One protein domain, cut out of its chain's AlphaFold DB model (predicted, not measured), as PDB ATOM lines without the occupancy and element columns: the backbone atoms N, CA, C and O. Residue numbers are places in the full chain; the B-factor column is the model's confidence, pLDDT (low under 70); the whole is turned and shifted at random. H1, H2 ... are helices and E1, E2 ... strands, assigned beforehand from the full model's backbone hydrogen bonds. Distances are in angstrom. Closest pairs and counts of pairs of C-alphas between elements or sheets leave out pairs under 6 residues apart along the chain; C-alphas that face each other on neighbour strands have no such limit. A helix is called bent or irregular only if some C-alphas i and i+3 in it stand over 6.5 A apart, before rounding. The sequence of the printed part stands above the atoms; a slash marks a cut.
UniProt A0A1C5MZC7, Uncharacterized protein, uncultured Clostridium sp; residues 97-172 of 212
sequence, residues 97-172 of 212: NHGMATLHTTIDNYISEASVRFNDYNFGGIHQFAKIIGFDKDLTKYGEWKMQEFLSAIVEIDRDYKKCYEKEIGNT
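Overview. This is residues 97 to 172 of the 212 residues of an uncharacterized protein of uncultured Clostridium sp (UniProt A0A1C5MZC7). The model is an open arch: the hairpin of E1 and E2, with short H2 beside the end of E2, makes the span, H1 makes one leg, and H3 followed by H4 makes the other. The loop between the two strands sticks out past the hairpin, and the two legs leave a gap between them. The printed part has 76 residues, with two named strands and then four named helices, in the order E1, E2, H1, H2, H3, H4; the sheet is E1 - E2, antiparallel. The class is mixed, helices and strands, with 36 residues, under half, in named elements. The whole is only just loose, close to compact, with a radius of gyration of the C-alphas of 13.8 A and spans of 37 by 28 by 17 A.

Arrangement. Start with E1, residues 100 to 103, and E2, residues 115 to 118, a hairpin of antiparallel neighbours at 152 degrees between directions. Look for N 103 and O 115, 2.8 A apart, and N 101 and O 117, 3.0 A apart, both within hydrogen-bond range. Next comes H1, residues 125 to 133; its closest C-alphas to E1 are those of Met 100 and Ile 126, 7.6 A apart. H2, residues 139 to 142, is close to H1 but not clearly touching, the closest C-alphas being those of His 127 and Leu 139, 7.6 A apart. The closest C-alphas of E2 and H2 are those of Phe 118 and Thr 140, at 4.9 A. Residues 145 to 146 then pair antiparallel with residues 115 to 116 of E2. H3, residues 147 to 151, is apart from H1. H3 and H4, residues 155 to 164, only just touch, and only at the corner, with 3 pairs of C-alphas within 8 A; the closest are those of Leu 151 and Tyr 161, 6.9 A apart. Every O i to N i+4 pair is within hydrogen-bond range in H1 and H3, 4 of 6 are in H4, and H2 is too short for such a pair.

Along the chain. Find C-alpha 100 at (-17.195, 26.198, 16.607), where E1 begins and runs 10.0 A; E2 runs 10.4 A. H1 starts at C-alpha 125, at (-24.226, 24.106, 20.280), and covers 12.6 A. H4 covers 14.6 A, ends at C-alpha 164, at (-3.257, 43.769, 25.769), and is irregular: C-alphas 156 and 159 are 7.8 A apart.

Size, cuts and confidence. The two C-alphas farthest apart, those of Asn 122 and Lys 163, are 37.6 A apart. The printed part has no cut. The link from E1 to E2, 11 residues, is long. The mean pLDDT of the printed part is 90.1, and no printed residue is under 70.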
ATOM      1  N   ASN A  97     -22.068  18.772  18.740       86.94
ATOM      2  CA  ASN A  97     -20.735  19.356  18.868       86.94
ATOM      3  C   ASN A  97     -20.831  20.784  19.434       86.94
ATOM      4  O   ASN A  97     -21.917  21.352  19.540       86.94
ATOM      5  N   HIS A  98     -19.693  21.394  19.774       80.50
ATOM      6  CA  HIS A  98     -19.661  22.756  20.324       80.50
ATOM      7  C   HIS A  98     -20.141  23.840  19.335       80.50
ATOM      8  O   HIS A  98     -20.506  24.934  19.754       80.50
ATOM      9  N   GLY A  99     -20.192  23.554  18.029       83.31
ATOM     10  CA  GLY A  99     -20.637  24.483  16.984       83.31
ATOM     11  C   GLY A  99     -19.542  25.389  16.419       83.31
ATOM     12  O   GLY A  99     -19.753  26.006  15.377       83.31
ATOM     13  N   MET A 100     -18.357  25.413  17.036       87.88
ATOM     14  CA  MET A 100     -17.195  26.198  16.607       87.88
ATOM     15  C   MET A 100     -15.923  25.358  16.515       87.88
ATOM     16  O   MET A 100     -15.767  24.373  17.235       87.88
ATOM     17  N   ALA A 101     -14.995  25.782  15.657       89.69
ATOM     18  CA  ALA A 101     -13.610  25.316  15.664       89.69
ATOM     19  C   ALA A 101     -12.645  26.493  15.541       89.69
ATOM     20  O   ALA A 101     -12.881  27.424  14.770       89.69
ATOM     21  N   THR A 102     -11.541  26.399  16.273       89.50
ATOM     22  CA  THR A 102     -10.392  27.293  16.159       89.50
ATOM     23  C   THR A 102      -9.420  26.781  15.102       89.50
ATOM     24  O   THR A 102      -9.103  25.593  15.046       89.50
ATOM     25  N   LEU A 103      -8.904  27.690  14.286       90.19
ATOM     26  CA  LEU A 103      -7.861  27.450  13.299       90.19
ATOM     27  C   LEU A 103      -6.541  27.979  13.856       90.19
ATOM     28  O   LEU A 103      -6.202  29.153  13.718       90.19
ATOM     29  N   HIS A 104      -5.790  27.098  14.517       86.50
ATOM     30  CA  HIS A 104      -4.535  27.462  15.181       86.50
ATOM     31  C   HIS A 104      -3.437  27.911  14.209       86.50
ATOM     32  O   HIS A 104      -2.527  28.628  14.602       86.50
ATOM     33  N   THR A 105      -3.543  27.535  12.933       88.31
ATOM     34  CA  THR A 105      -2.604  27.928  11.874       88.31
ATOM     35  C   THR A 105      -2.609  29.423  11.574       88.31
ATOM     36  O   THR A 105      -1.749  29.886  10.839       88.31
ATOM     37  N   THR A 106      -3.581  30.177  12.093       88.50
ATOM     38  CA  THR A 106      -3.663  31.628  11.881       88.50
ATOM     39  C   THR A 106      -3.135  32.437  13.061       88.50
ATOM     40  O   THR A 106      -3.364  33.642  13.101       88.50
ATOM     41  N   ILE A 107      -2.524  31.776  14.046       91.00
ATOM     42  CA  ILE A 107      -1.858  32.423  15.175       91.00
ATOM     43  C   ILE A 107      -0.450  32.804  14.723       91.00
ATOM     44  O   ILE A 107       0.282  31.932  14.256       91.00
ATOM     45  N   ASP A 108      -0.081  34.071  14.888       85.75
ATOM     46  CA  ASP A 108       1.283  34.547  14.655       85.75
ATOM     47  C   ASP A 108       1.950  34.864  16.001       85.75
ATOM     48  O   ASP A 108       2.866  34.167  16.436       85.75
ATOM     49  N   ASN A 109       1.397  35.834  16.733       85.94
ATOM     50  CA  ASN A 109       1.949  36.337  17.993       85.94
ATOM     51  C   ASN A 109       1.015  36.099  19.184       85.94
ATOM     52  O   ASN A 109       1.471  35.764  20.279       85.94
ATOM     53  N   TYR A 110      -0.298  36.249  18.985       86.12
ATOM     54  CA  TYR A 110      -1.290  36.151  20.057       86.12
ATOM     55  C   TYR A 110      -2.317  35.063  19.771       86.12
ATOM     56  O   TYR A 110      -2.873  34.980  18.682       86.12
ATOM     57  N   ILE A 111      -2.685  34.287  20.797       86.25
ATOM     58  CA  ILE A 111      -3.744  33.260  20.695       86.25
ATOM     59  C   ILE A 111      -5.062  33.859  20.176       86.25
ATOM     60  O   ILE A 111      -5.833  33.187  19.497       86.25
ATOM     61  N   SER A 112      -5.316  35.137  20.452       87.38
ATOM     62  CA  SER A 112      -6.505  35.849  19.988       87.38
ATOM     63  C   SER A 112      -6.546  36.074  18.462       87.38
ATOM     64  O   SER A 112      -7.606  36.361  17.908       87.38
ATOM     65  N   GLU A 113      -5.436  35.893  17.748       90.25
ATOM     66  CA  GLU A 113      -5.378  35.936  16.277       90.25
ATOM     67  C   GLU A 113      -5.899  34.646  15.627       90.25
ATOM     68  O   GLU A 113      -6.118  34.599  14.406       90.25
ATOM     69  N   ALA A 114      -6.124  33.604  16.439       93.88
ATOM     70  CA  ALA A 114      -6.765  32.377  16.005       93.88
ATOM     71  C   ALA A 114      -8.100  32.701  15.335       93.88
ATOM     72  O   ALA A 114      -8.956  33.403  15.888       93.88
ATOM     73  N   SER A 115      -8.269  32.167  14.133       94.81
ATOM     74  CA  SER A 115      -9.523  32.283  13.410       94.81
ATOM     75  C   SER A 115     -10.494  31.260  13.975       94.81
ATOM     76  O   SER A 115     -10.105  30.170  14.395       94.81
ATOM     77  N   VAL A 116     -11.763  31.616  14.009       92.88
ATOM     78  CA  VAL A 116     -12.852  30.811  14.525       92.88
ATOM     79  C   VAL A 116     -13.883  30.701  13.424       92.88
ATOM     80  O   VAL A 116     -14.262  31.695  12.807       92.88
ATOM     81  N   ARG A 117     -14.345  29.482  13.178       93.38
ATOM     82  CA  ARG A 117     -15.413  29.216  12.219       93.38
ATOM     83  C   ARG A 117     -16.544  28.458  12.883       93.38
ATOM     84  O   ARG A 117     -16.308  27.613  13.752       93.38
ATOM     85  N   PHE A 118     -17.760  28.731  12.433       93.25
ATOM     86  CA  PHE A 118     -18.929  27.952  12.810       93.25
ATOM     87  C   PHE A 118     -19.053  26.743  11.887       93.25
ATOM     88  O   PHE A 118     -18.973  26.889  10.668       93.25
ATOM     89  N   ASN A 119     -19.232  25.549  12.454       90.38
ATOM     90  CA  ASN A 119     -19.150  24.306  11.675       90.38
ATOM     91  C   ASN A 119     -20.507  23.660  11.368       90.38
ATOM     92  O   ASN A 119     -20.584  22.857  10.444       90.38
ATOM     93  N   ASP A 120     -21.554  23.940  12.152       92.44
ATOM     94  CA  ASP A 120     -22.811  23.188  12.061       92.44
ATOM     95  C   ASP A 120     -24.029  24.030  12.466       92.44
ATOM     96  O   ASP A 120     -24.290  24.241  13.649       92.44
ATOM     97  N   TYR A 121     -24.805  24.462  11.470       93.31
ATOM     98  CA  TYR A 121     -26.049  25.213  11.658       93.31
ATOM     99  C   TYR A 121     -27.160  24.410  12.351       93.31
ATOM    100  O   TYR A 121     -28.014  24.973  13.044       93.31
ATOM    101  N   ASN A 122     -27.193  23.095  12.136       91.81
ATOM    102  CA  ASN A 122     -28.315  22.256  12.539       91.81
ATOM    103  C   ASN A 122     -28.121  21.669  13.931       91.81
ATOM    104  O   ASN A 122     -29.092  21.614  14.671       91.81
ATOM    105  N   PHE A 123     -26.906  21.269  14.305       92.81
ATOM    106  CA  PHE A 123     -26.643  20.586  15.581       92.81
ATOM    107  C   PHE A 123     -25.463  21.166  16.371       92.81
ATOM    108  O   PHE A 123     -25.097  20.620  17.420       92.81
ATOM    109  N   GLY A 124     -24.859  22.259  15.898       93.50
ATOM    110  CA  GLY A 124     -23.830  22.980  16.636       93.50
ATOM    111  C   GLY A 124     -24.413  23.695  17.851       93.50
ATOM    112  O   GLY A 124     -25.429  24.384  17.744       93.50
ATOM    113  N   GLY A 125     -23.755  23.553  19.006       92.25
ATOM    114  CA  GLY A 125     -24.226  24.106  20.280       92.25
ATOM    115  C   GLY A 125     -24.586  25.592  20.201       92.25
ATOM    116  O   GLY A 125     -25.671  25.979  20.626       92.25
ATOM    117  N   ILE A 126     -23.737  26.413  19.571       91.62
ATOM    118  CA  ILE A 126     -24.012  27.849  19.410       91.62
ATOM    119  C   ILE A 126     -25.303  28.113  18.639       91.62
ATOM    120  O   ILE A 126     -26.114  28.915  19.093       91.62
ATOM    121  N   HIS A 127     -25.532  27.446  17.508       93.81
ATOM    122  CA  HIS A 127     -26.756  27.649  16.731       93.81
ATOM    123  C   HIS A 127     -27.998  27.162  17.467       93.81
ATOM    124  O   HIS A 127     -29.036  27.815  17.392       93.81
ATOM    125  N   GLN A 128     -27.896  26.057  18.208       94.12
ATOM    126  CA  GLN A 128     -28.997  25.560  19.033       94.12
ATOM    127  C   GLN A 128     -29.403  26.584  20.099       94.12
ATOM    128  O   GLN A 128     -30.582  26.919  20.222       94.12
ATOM    129  N   PHE A 129     -28.431  27.156  20.815       94.06
ATOM    130  CA  PHE A 129     -28.710  28.203  21.797       94.06
ATOM    131  C   PHE A 129     -29.212  29.494  21.142       94.06
ATOM    132  O   PHE A 129     -30.205  30.056  21.602       94.06
ATOM    133  N   ALA A 130     -28.595  29.925  20.037       93.19
ATOM    134  CA  ALA A 130     -28.983  31.121  19.292       93.19
ATOM    135  C   ALA A 130     -30.453  31.062  18.837       93.19
ATOM    136  O   ALA A 130     -31.220  31.995  19.084       93.19
ATOM    137  N   LYS A 131     -30.889  29.928  18.275       94.12
ATOM    138  CA  LYS A 131     -32.281  29.715  17.845       94.12
ATOM    139  C   LYS A 131     -33.262  29.822  19.009       94.12
ATOM    140  O   LYS A 131     -34.314  30.447  18.885       94.12
ATOM    141  N   ILE A 132     -32.901  29.273  20.171       94.06
ATOM    142  CA  ILE A 132     -33.728  29.336  21.384       94.06
ATOM    143  C   ILE A 132     -33.917  30.780  21.873       94.06
ATOM    144  O   ILE A 132     -35.025  31.142  22.292       94.06
ATOM    145  N   ILE A 133     -32.873  31.608  21.792       92.19
ATOM    146  CA  ILE A 133     -32.923  33.027  22.181       92.19
ATOM    147  C   ILE A 133     -33.478  33.952  21.083       92.19
ATOM    148  O   ILE A 133     -33.657  35.137  21.342       92.19
ATOM    149  N   GLY A 134     -33.822  33.417  19.906       92.06
ATOM    150  CA  GLY A 134     -34.499  34.148  18.827       92.06
ATOM    151  C   GLY A 134     -33.608  34.569  17.654       92.06
ATOM    152  O   GLY A 134     -34.034  35.376  16.834       92.06
ATOM    153  N   PHE A 135     -32.392  34.035  17.548       92.06
ATOM    154  CA  PHE A 135     -31.480  34.277  16.433       92.06
ATOM    155  C   PHE A 135     -31.348  33.029  15.549       92.06
ATOM    156  O   PHE A 135     -30.743  32.038  15.947       92.06
ATOM    157  N   ASP A 136     -31.888  33.087  14.329       92.12
ATOM    158  CA  ASP A 136     -31.955  31.932  13.413       92.12
ATOM    159  C   ASP A 136     -31.066  32.069  12.162       92.12
ATOM    160  O   ASP A 136     -31.137  31.274  11.224       92.12
ATOM    161  N   LYS A 137     -30.197  33.087  12.107       93.56
ATOM    162  CA  LYS A 137     -29.300  33.236  10.954       93.56
ATOM    163  C   LYS A 137     -28.222  32.158  10.971       93.56
ATOM    164  O   LYS A 137     -27.666  31.798  12.009       93.56
ATOM    165  N   ASP A 138     -27.881  31.683   9.781       94.25
ATOM    166  CA  ASP A 138     -26.852  30.671   9.606       94.25
ATOM    167  C   ASP A 138     -25.444  31.276   9.692       94.25
ATOM    168  O   ASP A 138     -24.880  31.715   8.691       94.25
ATOM    169  N   LEU A 139     -24.871  31.265  10.902       92.44
ATOM    170  CA  LEU A 139     -23.506  31.734  11.172       92.44
ATOM    171  C   LEU A 139     -22.418  31.029  10.337       92.44
ATOM    172  O   LEU A 139     -21.355  31.609  10.135       92.44
ATOM    173  N   THR A 140     -22.663  29.827   9.794       93.38
ATOM    174  CA  THR A 140     -21.667  29.131   8.949       93.38
ATOM    175  C   THR A 140     -21.430  29.849   7.615       93.38
ATOM    176  O   THR A 140     -20.386  29.679   6.988       93.38
ATOM    177  N   LYS A 141     -22.365  30.717   7.203       94.38
ATOM    178  CA  LYS A 141     -22.282  31.517   5.972       94.38
ATOM    179  C   LYS A 141     -21.508  32.826   6.133       94.38
ATOM    180  O   LYS A 141     -21.312  33.527   5.147       94.38
ATOM    181  N   TYR A 142     -21.073  33.158   7.349       89.75
ATOM    182  CA  TYR A 142     -20.382  34.415   7.658       89.75
ATOM    183  C   TYR A 142     -18.853  34.289   7.639       89.75
ATOM    184  O   TYR A 142     -18.164  35.206   8.074       89.75
ATOM    185  N   GLY A 143     -18.321  33.176   7.123       89.94
ATOM    186  CA  GLY A 143     -16.885  32.964   6.969       89.94
ATOM    187  C   GLY A 143     -16.146  32.764   8.293       89.94
ATOM    188  O   GLY A 143     -16.704  32.270   9.275       89.94
ATOM    189  N   GLU A 144     -14.863  33.112   8.287       93.12
ATOM    190  CA  GLU A 144     -13.976  33.008   9.445       93.12
ATOM    191  C   GLU A 144     -13.932  34.330  10.205       93.12
ATOM    192  O   GLU A 144     -13.820  35.400   9.613       93.12
ATOM    193  N   TRP A 145     -14.016  34.231  11.524       92.00
ATOM    194  CA  TRP A 145     -13.963  35.349  12.458       92.00
ATOM    195  C   TRP A 145     -12.649  35.272  13.223       92.00
ATOM    196  O   TRP A 145     -12.052  34.203  13.322       92.00
ATOM    197  N   LYS A 146     -12.178  36.362  13.812       90.19
ATOM    198  CA  LYS A 146     -11.020  36.343  14.713       90.19
ATOM    199  C   LYS A 146     -11.479  36.234  16.156       90.19
ATOM    200  O   LYS A 146     -12.432  36.891  16.563       90.19
ATOM    201  N   MET A 147     -10.754  35.471  16.975       91.00
ATOM    202  CA  MET A 147     -11.000  35.438  18.422       91.00
ATOM    203  C   MET A 147     -10.941  36.854  19.033       91.00
ATOM    204  O   MET A 147     -11.747  37.186  19.900       91.00
ATOM    205  N   GLN A 148     -10.062  37.726  18.522       91.25
ATOM    206  CA  GLN A 148     -10.025  39.152  18.874       91.25
ATOM    207  C   GLN A 148     -11.360  39.875  18.666       91.25
ATOM    208  O   GLN A 148     -11.701  40.716  19.489       91.25
ATOM    209  N   GLU A 149     -12.135  39.553  17.628       89.56
ATOM    210  CA  GLU A 149     -13.424  40.213  17.375       89.56
ATOM    211  C   GLU A 149     -14.425  39.903  18.488       89.56
ATOM    212  O   GLU A 149     -15.084  40.819  18.979       89.56
ATOM    213  N   PHE A 150     -14.469  38.653  18.961       90.25
ATOM    214  CA  PHE A 150     -15.297  38.267  20.106       90.25
ATOM    215  C   PHE A 150     -14.844  38.968  21.389       90.25
ATOM    216  O   PHE A 150     -15.669  39.539  22.096       90.25
ATOM    217  N   LEU A 151     -13.536  38.979  21.672       91.44
ATOM    218  CA  LEU A 151     -12.994  39.647  22.863       91.44
ATOM    219  C   LEU A 151     -13.273  41.154  22.847       91.44
ATOM    220  O   LEU A 151     -13.627  41.731  23.871       91.44
ATOM    221  N   SER A 152     -13.163  41.781  21.676       91.94
ATOM    222  CA  SER A 152     -13.415  43.210  21.494       91.94
ATOM    223  C   SER A 152     -14.883  43.609  21.666       91.94
ATOM    224  O   SER A 152     -15.165  44.801  21.740       91.94
ATOM    225  N   ALA A 153     -15.803  42.640  21.690       91.44
ATOM    226  CA  ALA A 153     -17.240  42.849  21.846       91.44
ATOM    227  C   ALA A 153     -17.724  42.686  23.301       91.44
ATOM    228  O   ALA A 153     -18.911  42.863  23.570       91.44
ATOM    229  N   ILE A 154     -16.832  42.353  24.242       91.12
ATOM    230  CA  ILE A 154     -17.161  42.175  25.661       91.12
ATOM    231  C   ILE A 154     -16.792  43.458  26.416       91.12
ATOM    232  O   ILE A 154     -15.618  43.805  26.548       91.12
ATOM    233  N   VAL A 155     -17.806  44.163  26.920       89.50
ATOM    234  CA  VAL A 155     -17.659  45.487  27.554       89.50
ATOM    235  C   VAL A 155     -16.800  45.412  28.813       89.50
ATOM    236  O   VAL A 155     -15.942  46.265  29.036       89.50
ATOM    237  N   GLU A 156     -16.989  44.367  29.612       89.44
ATOM    238  CA  GLU A 156     -16.336  44.173  30.904       89.44
ATOM    239  C   GLU A 156     -14.813  44.055  30.788       89.44
ATOM    240  O   GLU A 156     -14.103  44.391  31.734       89.44
ATOM    241  N   ILE A 157     -14.308  43.613  29.631       90.94
ATOM    242  CA  ILE A 157     -12.872  43.449  29.377       90.94
ATOM    243  C   ILE A 157     -12.323  44.458  28.367       90.94
ATOM    244  O   ILE A 157     -11.148  44.372  28.022       90.94
ATOM    245  N   ASP A 158     -13.117  45.419  27.885       89.75
ATOM    246  CA  ASP A 158     -12.724  46.326  26.796       89.75
ATOM    247  C   ASP A 158     -11.418  47.085  27.102       89.75
ATOM    248  O   ASP A 158     -10.528  47.189  26.253       89.75
ATOM    249  N   ARG A 159     -11.250  47.550  28.346       89.12
ATOM    250  CA  ARG A 159     -10.017  48.220  28.788       89.12
ATOM    251  C   ARG A 159      -8.801  47.296  28.713       89.12
ATOM    252  O   ARG A 159      -7.747  47.718  28.232       89.12
ATOM    253  N   ASP A 160      -8.936  46.069  29.204       91.50
ATOM    254  CA  ASP A 160      -7.848  45.092  29.211       91.50
ATOM    255  C   ASP A 160      -7.544  44.609  27.794       91.50
ATOM    256  O   ASP A 160      -6.380  44.539  27.417       91.50
ATOM    257  N   TYR A 161      -8.570  44.398  26.966       91.69
ATOM    258  CA  TYR A 161      -8.443  44.107  25.540       91.69
ATOM    259  C   TYR A 161      -7.612  45.181  24.821       91.69
ATOM    260  O   TYR A 161      -6.600  44.861  24.196       91.69
ATOM    261  N   LYS A 162      -7.987  46.462  24.957       90.12
ATOM    262  CA  LYS A 162      -7.275  47.592  24.330       90.12
ATOM    263  C   LYS A 162      -5.812  47.651  24.755       90.12
ATOM    264  O   LYS A 162      -4.934  47.843  23.918       90.12
ATOM    265  N   LYS A 163      -5.548  47.432  26.045       91.19
ATOM    266  CA  LYS A 163      -4.192  47.410  26.599       91.19
ATOM    267  C   LYS A 163      -3.379  46.209  26.107       91.19
ATOM    268  O   LYS A 163      -2.224  46.384  25.744       91.19
ATOM    269  N   CYS A 164      -3.952  45.008  26.120       90.19
ATOM    270  CA  CYS A 164      -3.257  43.769  25.769       90.19
ATOM    271  C   CYS A 164      -2.887  43.686  24.287       90.19
ATOM    272  O   CYS A 164      -1.856  43.104  23.966       90.19
ATOM    273  N   TYR A 165      -3.719  44.242  23.407       88.69
ATOM    274  CA  TYR A 165      -3.537  44.149  21.954       88.69
ATOM    275  C   TYR A 165      -3.149  45.479  21.302       88.69
ATOM    276  O   TYR A 165      -3.237  45.599  20.080       88.69
ATOM    277  N   GLU A 166      -2.773  46.478  22.110       86.00
ATOM    278  CA  GLU A 166      -2.388  47.825  21.663       86.00
ATOM    279  C   GLU A 166      -3.411  48.430  20.680       86.00
ATOM    280  O   GLU A 166      -3.078  49.063  19.676       86.00
ATOM    281  N   LYS A 167      -4.701  48.192  20.952       82.75
ATOM    282  CA  LYS A 167      -5.813  48.690  20.142       82.75
ATOM    283  C   LYS A 167      -6.383  49.954  20.763       82.75
ATOM    284  O   LYS A 167      -6.782  49.983  21.920       82.75
ATOM    285  N   GLU A 168      -6.520  50.981  19.939       77.25
ATOM    286  CA  GLU A 168      -7.166  52.242  20.311       77.25
ATOM    287  C   GLU A 168      -8.703  52.132  20.363       77.25
ATOM    288  O   GLU A 168      -9.367  52.986  20.963       77.25
ATOM    289  N   ILE A 169      -9.282  51.121  19.700       77.75
ATOM    290  CA  ILE A 169     -10.724  50.966  19.465       77.75
ATOM    291  C   ILE A 169     -11.110  49.481  19.570       77.75
ATOM    292  O   ILE A 169     -10.428  48.623  19.009       77.75
ATOM    293  N   GLY A 170     -12.190  49.197  20.302       82.69
ATOM    294  CA  GLY A 170     -12.858  47.891  20.360       82.69
ATOM    295  C   GLY A 170     -14.221  47.937  19.660       82.69
ATOM    296  O   GLY A 170     -14.611  48.980  19.137       82.69
ATOM    297  N   ASN A 171     -14.971  46.836  19.697       86.06
ATOM    298  CA  ASN A 171     -16.308  46.727  19.096       86.06
ATOM    299  C   ASN A 171     -17.435  47.067  20.092       86.06
ATOM    300  O   ASN A 171     -18.571  46.626  19.929       86.06
ATOM    301  N   THR A 172     -17.129  47.854  21.125       86.75
ATOM    302  CA  THR A 172     -18.091  48.331  22.124       86.75
ATOM    303  C   THR A 172     -18.250  49.847  22.032       86.75
ATOM    304  O   THR A 172     -17.304  50.576  21.727       86.75
TER     305      THR A 172